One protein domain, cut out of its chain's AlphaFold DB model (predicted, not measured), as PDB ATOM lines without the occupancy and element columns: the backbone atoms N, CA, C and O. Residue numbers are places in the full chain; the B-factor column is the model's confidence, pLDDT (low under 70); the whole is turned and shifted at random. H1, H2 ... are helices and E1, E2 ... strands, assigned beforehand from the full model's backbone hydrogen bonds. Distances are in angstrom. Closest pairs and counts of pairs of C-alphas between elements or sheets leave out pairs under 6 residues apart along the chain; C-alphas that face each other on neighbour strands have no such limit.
ATOM      1  N   GLN A 184     262.625 197.853 299.369       90.88
ATOM      2  CA  GLN A 184     264.023 198.249 299.381       90.88
ATOM      3  C   GLN A 184     264.099 199.769 299.338       90.88
ATOM      4  O   GLN A 184     263.399 200.388 298.540       90.88
ATOM      5  N   VAL A 185     264.956 200.341 300.179       91.38
ATOM      6  CA  VAL A 185     265.205 201.783 300.294       91.38
ATOM      7  C   VAL A 185     266.648 202.054 299.871       91.38
ATOM      8  O   VAL A 185     267.553 201.324 300.274       91.38
ATOM      9  N   GLY A 186     266.876 203.082 299.055       90.00
ATOM     10  CA  GLY A 186     268.182 203.373 298.464       90.00
ATOM     11  C   GLY A 186     268.628 202.336 297.428       90.00
ATOM     12  O   GLY A 186     269.826 202.074 297.319       90.00
ATOM     13  N   TRP A 187     267.680 201.706 296.724       89.25
ATOM     14  CA  TRP A 187     267.940 200.626 295.765       89.25
ATOM     15  C   TRP A 187     268.893 201.032 294.633       89.25
ATOM     16  O   TRP A 187     269.769 200.251 294.271       89.25
ATOM     17  N   SER A 188     268.734 202.229 294.069       90.56
ATOM     18  CA  SER A 188     269.579 202.738 292.982       90.56
ATOM     19  C   SER A 188     270.702 203.639 293.500       90.56
ATOM     20  O   SER A 188     271.847 203.559 293.042       90.56
ATOM     21  N   LEU A 189     270.410 204.459 294.508       89.19
ATOM     22  CA  LEU A 189     271.343 205.418 295.079       89.19
ATOM     23  C   LEU A 189     272.450 204.727 295.882       89.19
ATOM     24  O   LEU A 189     273.612 205.096 295.755       89.19
ATOM     25  N   GLY A 190     272.118 203.705 296.673       88.12
ATOM     26  CA  GLY A 190     273.086 202.964 297.484       88.12
ATOM     27  C   GLY A 190     274.246 202.392 296.659       88.12
ATOM     28  O   GLY A 190     275.392 202.751 296.936       88.12
ATOM     29  N   PRO A 191     273.972 201.570 295.627       89.38
ATOM     30  CA  PRO A 191     275.003 201.049 294.728       89.38
ATOM     31  C   PRO A 191     275.787 202.141 293.992       89.38
ATOM     32  O   PRO A 191     276.994 202.008 293.804       89.38
ATOM     33  N   THR A 192     275.122 203.235 293.607       88.38
ATOM     34  CA  THR A 192     275.770 204.368 292.926       88.38
ATOM     35  C   THR A 192     276.821 205.034 293.815       88.38
ATOM     36  O   THR A 192     277.949 205.264 293.378       88.38
ATOM     37  N   LEU A 193     276.483 205.293 295.082       86.75
ATOM     38  CA  LEU A 193     277.406 205.899 296.045       86.75
ATOM     39  C   LEU A 193     278.571 204.973 296.386       86.75
ATOM     40  O   LEU A 193     279.710 205.427 296.466       86.75
ATOM     41  N   GLU A 194     278.301 203.676 296.519       86.81
ATOM     42  CA  GLU A 194     279.334 202.665 296.743       86.81
ATOM     43  C   GLU A 194     280.318 202.596 295.566       86.81
ATOM     44  O   GLU A 194     281.534 202.591 295.766       86.81
ATOM     45  N   LYS A 195     279.817 202.626 294.321       87.50
ATOM     46  CA  LYS A 195     280.663 202.659 293.119       87.50
ATOM     47  C   LYS A 195     281.560 203.900 293.107       87.50
ATOM     48  O   LYS A 195     282.760 203.783 292.874       87.50
ATOM     49  N   ALA A 196     280.996 205.073 293.397       85.25
ATOM     50  CA  ALA A 196     281.750 206.322 293.419       85.25
ATOM     51  C   ALA A 196     282.812 206.348 294.535       85.25
ATOM     52  O   ALA A 196     283.936 206.794 294.308       85.25
ATOM     53  N   ARG A 197     282.498 205.795 295.716       86.25
ATOM     54  CA  ARG A 197     283.452 205.656 296.824       86.25
ATOM     55  C   ARG A 197     284.650 204.782 296.443       86.25
ATOM     56  O   ARG A 197     285.784 205.165 296.718       86.25
ATOM     57  N   ARG A 198     284.422 203.662 295.748       87.12
ATOM     58  CA  ARG A 198     285.503 202.786 295.256       87.12
ATOM     59  C   ARG A 198     286.412 203.491 294.253       87.12
ATOM     60  O   ARG A 198     287.630 203.346 294.327       87.12
ATOM     61  N   VAL A 199     285.841 204.286 293.345       84.31
ATOM     62  CA  VAL A 199     286.637 205.101 292.411       84.31
ATOM     63  C   VAL A 199     287.480 206.118 293.173       84.31
ATOM     64  O   VAL A 199     288.686 206.186 292.945       84.31
ATOM     65  N   TYR A 200     286.893 206.841 294.127       83.44
ATOM     66  CA  TYR A 200     287.638 207.772 294.974       83.44
ATOM     67  C   TYR A 200     288.800 207.099 295.721       83.44
ATOM     68  O   TYR A 200     289.921 207.609 295.706       83.44
ATOM     69  N   GLU A 201     288.558 205.942 296.339       85.19
ATOM     70  CA  GLU A 201     289.583 205.187 297.066       85.19
ATOM     71  C   GLU A 201     290.725 204.739 296.132       85.19
ATOM     72  O   GLU A 201     291.894 204.918 296.479       85.19
ATOM     73  N   SER A 202     290.411 204.281 294.913       81.50
ATOM     74  CA  SER A 202     291.416 203.905 293.902       81.50
ATOM     75  C   SER A 202     292.272 205.086 293.413       81.50
ATOM     76  O   SER A 202     293.496 204.969 293.314       81.50
ATOM     77  N   GLN A 203     291.662 206.255 293.185       76.19
ATOM     78  CA  GLN A 203     292.370 207.470 292.758       76.19
ATOM     79  C   GLN A 203     293.243 208.055 293.872       76.19
ATOM     80  O   GLN A 203     294.308 208.618 293.617       76.19
ATOM     81  N   ARG A 204     292.816 207.899 295.130       72.88
ATOM     82  CA  ARG A 204     293.604 208.301 296.297       72.88
ATOM     83  C   ARG A 204     294.890 207.479 296.423       72.88
ATOM     84  O   ARG A 204     295.911 208.035 296.817       72.88
ATOM     85  N   LYS A 214     291.594 218.501 295.096       77.44
ATOM     86  CA  LYS A 214     291.313 217.148 295.595       77.44
ATOM     87  C   LYS A 214     289.819 216.810 295.462       77.44
ATOM     88  O   LYS A 214     288.986 217.624 295.885       77.44
ATOM     89  N   PRO A 215     289.477 215.615 294.942       82.19
ATOM     90  CA  PRO A 215     288.094 215.177 294.909       82.19
ATOM     91  C   PRO A 215     287.513 215.142 296.322       82.19
ATOM     92  O   PRO A 215     288.162 214.672 297.261       82.19
ATOM     93  N   HIS A 216     286.292 215.644 296.474       83.56
ATOM     94  CA  HIS A 216     285.563 215.606 297.738       83.56
ATOM     95  C   HIS A 216     284.078 215.357 297.486       83.56
ATOM     96  O   HIS A 216     283.541 215.709 296.436       83.56
ATOM     97  N   GLN A 217     283.409 214.740 298.456       86.06
ATOM     98  CA  GLN A 217     281.975 214.483 298.396       86.06
ATOM     99  C   GLN A 217     281.224 215.652 299.030       86.06
ATOM    100  O   GLN A 217     281.482 216.021 300.179       86.06
ATOM    101  N   ARG A 218     280.262 216.221 298.304       87.62
ATOM    102  CA  ARG A 218     279.247 217.088 298.902       87.62
ATOM    103  C   ARG A 218     278.180 216.210 299.540       87.62
ATOM    104  O   ARG A 218     277.625 215.327 298.884       87.62
ATOM    105  N   ARG A 219     277.940 216.443 300.833       89.69
ATOM    106  CA  ARG A 219     277.011 215.661 301.654       89.69
ATOM    107  C   ARG A 219     275.567 215.830 301.198       89.69
ATOM    108  O   ARG A 219     275.176 216.869 300.659       89.69
ATOM    109  N   ALA A 220     274.787 214.790 301.462       90.75
ATOM    110  CA  ALA A 220     273.347 214.843 301.328       90.75
ATOM    111  C   ALA A 220     272.754 215.841 302.327       90.75
ATOM    112  O   ALA A 220     273.300 216.045 303.412       90.75
ATOM    113  N   HIS A 221     271.636 216.450 301.956       92.62
ATOM    114  CA  HIS A 221     270.860 217.326 302.831       92.62
ATOM    115  C   HIS A 221     269.399 217.340 302.385       92.62
ATOM    116  O   HIS A 221     269.076 217.029 301.231       92.62
ATOM    117  N   TYR A 222     268.509 217.699 303.302       94.81
ATOM    118  CA  TYR A 222     267.108 217.941 302.975       94.81
ATOM    119  C   TYR A 222     266.903 219.395 302.566       94.81
ATOM    120  O   TYR A 222     267.547 220.300 303.087       94.81
ATOM    121  N   HIS A 223     265.993 219.610 301.624       93.06
ATOM    122  CA  HIS A 223     265.566 220.933 301.204       93.06
ATOM    123  C   HIS A 223     264.047 221.036 301.322       93.06
ATOM    124  O   HIS A 223     263.313 220.364 300.586       93.06
ATOM    125  N   THR A 224     263.586 221.868 302.257       93.38
ATOM    126  CA  THR A 224     262.172 222.212 302.419       93.38
ATOM    127  C   THR A 224     261.820 223.363 301.482       93.38
ATOM    128  O   THR A 224     262.506 224.382 301.443       93.38
ATOM    129  N   TYR A 225     260.734 223.223 300.727       91.69
ATOM    130  CA  TYR A 225     260.224 224.276 299.855       91.69
ATOM    131  C   TYR A 225     258.695 224.335 299.901       91.69
ATOM    132  O   TYR A 225     258.024 223.346 300.194       91.69
ATOM    133  N   TRP A 226     258.126 225.509 299.630       92.81
ATOM    134  CA  TRP A 226     256.699 225.766 299.833       92.81
ATOM    135  C   TRP A 226     255.920 225.810 298.523       92.81
ATOM    136  O   TRP A 226     256.298 226.487 297.567       92.81
ATOM    137  N   THR A 227     254.792 225.107 298.503       91.94
ATOM    138  CA  THR A 227     253.899 224.953 297.349       91.94
ATOM    139  C   THR A 227     252.455 225.319 297.705       91.94
ATOM    140  O   THR A 227     252.150 225.676 298.846       91.94
ATOM    141  N   GLY A 228     251.556 225.255 296.719       91.62
ATOM    142  CA  GLY A 228     250.142 225.592 296.888       91.62
ATOM    143  C   GLY A 228     249.857 227.095 296.817       91.62
ATOM    144  O   GLY A 228     250.764 227.934 296.803       91.62
ATOM    145  N   LYS A 229     248.568 227.447 296.745       91.81
ATOM    146  CA  LYS A 229     248.123 228.847 296.706       91.81
ATOM    147  C   LYS A 229     248.579 229.552 297.986       91.81
ATOM    148  O   LYS A 229     248.206 229.142 299.079       91.81
ATOM    149  N   GLY A 230     249.394 230.594 297.836       91.00
ATOM    150  CA  GLY A 230     249.955 231.329 298.971       91.00
ATOM    151  C   GLY A 230     251.119 230.634 299.688       91.00
ATOM    152  O   GLY A 230     251.450 231.063 300.783       91.00
ATOM    153  N   ARG A 231     251.755 229.606 299.092       88.88
ATOM    154  CA  ARG A 231     252.934 228.915 299.664       88.88
ATOM    155  C   ARG A 231     252.676 228.315 301.053       88.88
ATOM    156  O   ARG A 231     253.497 228.437 301.951       88.88
ATOM    157  N   THR A 232     251.537 227.655 301.227       88.81
ATOM    158  CA  THR A 232     251.090 227.113 302.523       88.81
ATOM    159  C   THR A 232     251.393 225.629 302.713       88.81
ATOM    160  O   THR A 232     251.278 225.123 303.823       88.81
ATOM    161  N   THR A 233     251.760 224.909 301.648       90.25
ATOM    162  CA  THR A 233     252.010 223.461 301.694       90.25
ATOM    163  C   THR A 233     253.508 223.184 301.584       90.25
ATOM    164  O   THR A 233     254.049 223.258 300.472       90.25
ATOM    165  N   PRO A 234     254.202 222.881 302.693       92.25
ATOM    166  CA  PRO A 234     255.619 222.578 302.647       92.25
ATOM    167  C   PRO A 234     255.850 221.180 302.069       92.25
ATOM    168  O   PRO A 234     255.080 220.247 302.304       92.25
ATOM    169  N   LYS A 235     256.935 221.035 301.319       92.38
ATOM    170  CA  LYS A 235     257.403 219.773 300.755       92.38
ATOM    171  C   LYS A 235     258.887 219.607 301.018       92.38
ATOM    172  O   LYS A 235     259.625 220.587 301.013       92.38
ATOM    173  N   VAL A 236     259.321 218.365 301.209       95.00
ATOM    174  CA  VAL A 236     260.720 218.043 301.505       95.00
ATOM    175  C   VAL A 236     261.317 217.225 300.370       95.00
ATOM    176  O   VAL A 236     260.808 216.163 299.999       95.00
ATOM    177  N   LYS A 237     262.428 217.719 299.827       94.44
ATOM    178  CA  LYS A 237     263.227 217.042 298.808       94.44
ATOM    179  C   LYS A 237     264.543 216.571 299.414       94.44
ATOM    180  O   LYS A 237     265.218 217.328 300.102       94.44
ATOM    181  N   PHE A 238     264.934 215.336 299.117       94.31
ATOM    182  CA  PHE A 238     266.269 214.842 299.439       94.31
ATOM    183  C   PHE A 238     267.249 215.229 298.329       94.31
ATOM    184  O   PHE A 238     267.104 214.797 297.180       94.31
ATOM    185  N   ILE A 239     268.248 216.041 298.665       92.31
ATOM    186  CA  ILE A 239     269.328 216.396 297.749       92.31
ATOM    187  C   ILE A 239     270.411 215.327 297.870       92.31
ATOM    188  O   ILE A 239     271.051 215.173 298.910       92.31
ATOM    189  N   LYS A 240     270.576 214.551 296.794       91.25
ATOM    190  CA  LYS A 240     271.516 213.426 296.733       91.25
ATOM    191  C   LYS A 240     272.958 213.925 296.922       91.25
ATOM    192  O   LYS A 240     273.296 214.982 296.382       91.25
ATOM    193  N   PRO A 241     273.818 213.165 297.619       89.75
ATOM    194  CA  PRO A 241     275.230 213.496 297.682       89.75
ATOM    195  C   PRO A 241     275.877 213.275 296.314       89.75
ATOM    196  O   PRO A 241     275.456 212.404 295.549       89.75
ATOM    197  N   PHE A 242     276.919 214.046 296.014       85.12
ATOM    198  CA  PHE A 242     277.662 213.924 294.763       85.12
ATOM    199  C   PHE A 242     279.140 214.237 294.959       85.12
ATOM    200  O   PHE A 242     279.533 214.937 295.894       85.12
ATOM    201  N   TRP A 243     279.964 213.700 294.067       84.25
ATOM    202  CA  TRP A 243     281.403 213.905 294.089       84.25
ATOM    203  C   TRP A 243     281.791 215.089 293.210       84.25
ATOM    204  O   TRP A 243     281.371 215.197 292.060       84.25
ATOM    205  N   VAL A 244     282.618 215.970 293.758       82.88
ATOM    206  CA  VAL A 244     283.217 217.100 293.051       82.88
ATOM    207  C   VAL A 244     284.634 216.704 292.655       82.88
ATOM    208  O   VAL A 244     285.367 216.149 293.472       82.88
ATOM    209  N   ASN A 245     285.019 216.992 291.408       78.25
ATOM    210  CA  ASN A 245     286.346 216.713 290.836       78.25
ATOM    211  C   ASN A 245     286.769 215.233 290.810       78.25
ATOM    212  O   ASN A 245     287.954 214.945 290.669       78.25
TER     213      ASN A 245
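What this domain is: This is residues 184 to 204 and 214 to 245 of the 260 residues of an uncharacterized protein of Nocardia terpenica (UniProt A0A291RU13). Look first for a long two-stranded ribbon: the hairpin E2 and E3 runs on, at the end away from its turn, into the short pair E1 and E4. One helix, H1, lies near that E1 and E4 end, and the far end of the ribbon with its turn is bare of it. The printed part has 53 residues, with one named helix and four named strands in the order H1, E1, E2, E3, E4; both two-stranded sheets, E2 with E3 and E1 with E4, are antiparallel, and the class is mixed, helices and strands. The whole is extended, with a radius of gyration of the C-alphas of 15.7 A, and flat, spanning 50 by 30 by 10 A.

Where its parts are: Find C-alpha 221 at (270.860, 217.326, 302.831); from there E2 runs 19.4 A to residue 227. E3, residues 233 to 239, returns over 19.1 A. E1 is residues 216 to 218 and E4 residues 242 to 244, which ends at C-alpha 244 at (283.217, 217.100, 293.051). H1, residues 189 to 204, starts from C-alpha 189 at (271.343, 205.418, 295.079) and is 22.5 A long.

How they stand to each other: In the hairpin E2 and E3, at 152 degrees, look for N 227 and O 233 at 2.8 A. E1 runs on into E2 at 30 degrees, and E3 into E4 at 55 degrees. Between E1 and E4, antiparallel at 138 degrees, N 218 and O 242 are 2.8 A apart. The closest C-alphas of H1 and E4 are those of Ala 196 and Trp 243, 7.6 A apart. H1 is apart from E2 and E3. In H1 every O i to N i+4 pair is within hydrogen-bond range.

The domain as a whole: The two C-alphas farthest apart, of Ser 202 and Lys 229, are 50.0 A apart. Residues 205 to 213 are not printed, and C-alphas 204 and 214 stand 9.2 A apart across this cut. The links printed whole, E1 to E2, E2 to E3 and E3 to E4, are tight. Mean pLDDT of the printed part is 88.2, and no printed residue is under 70.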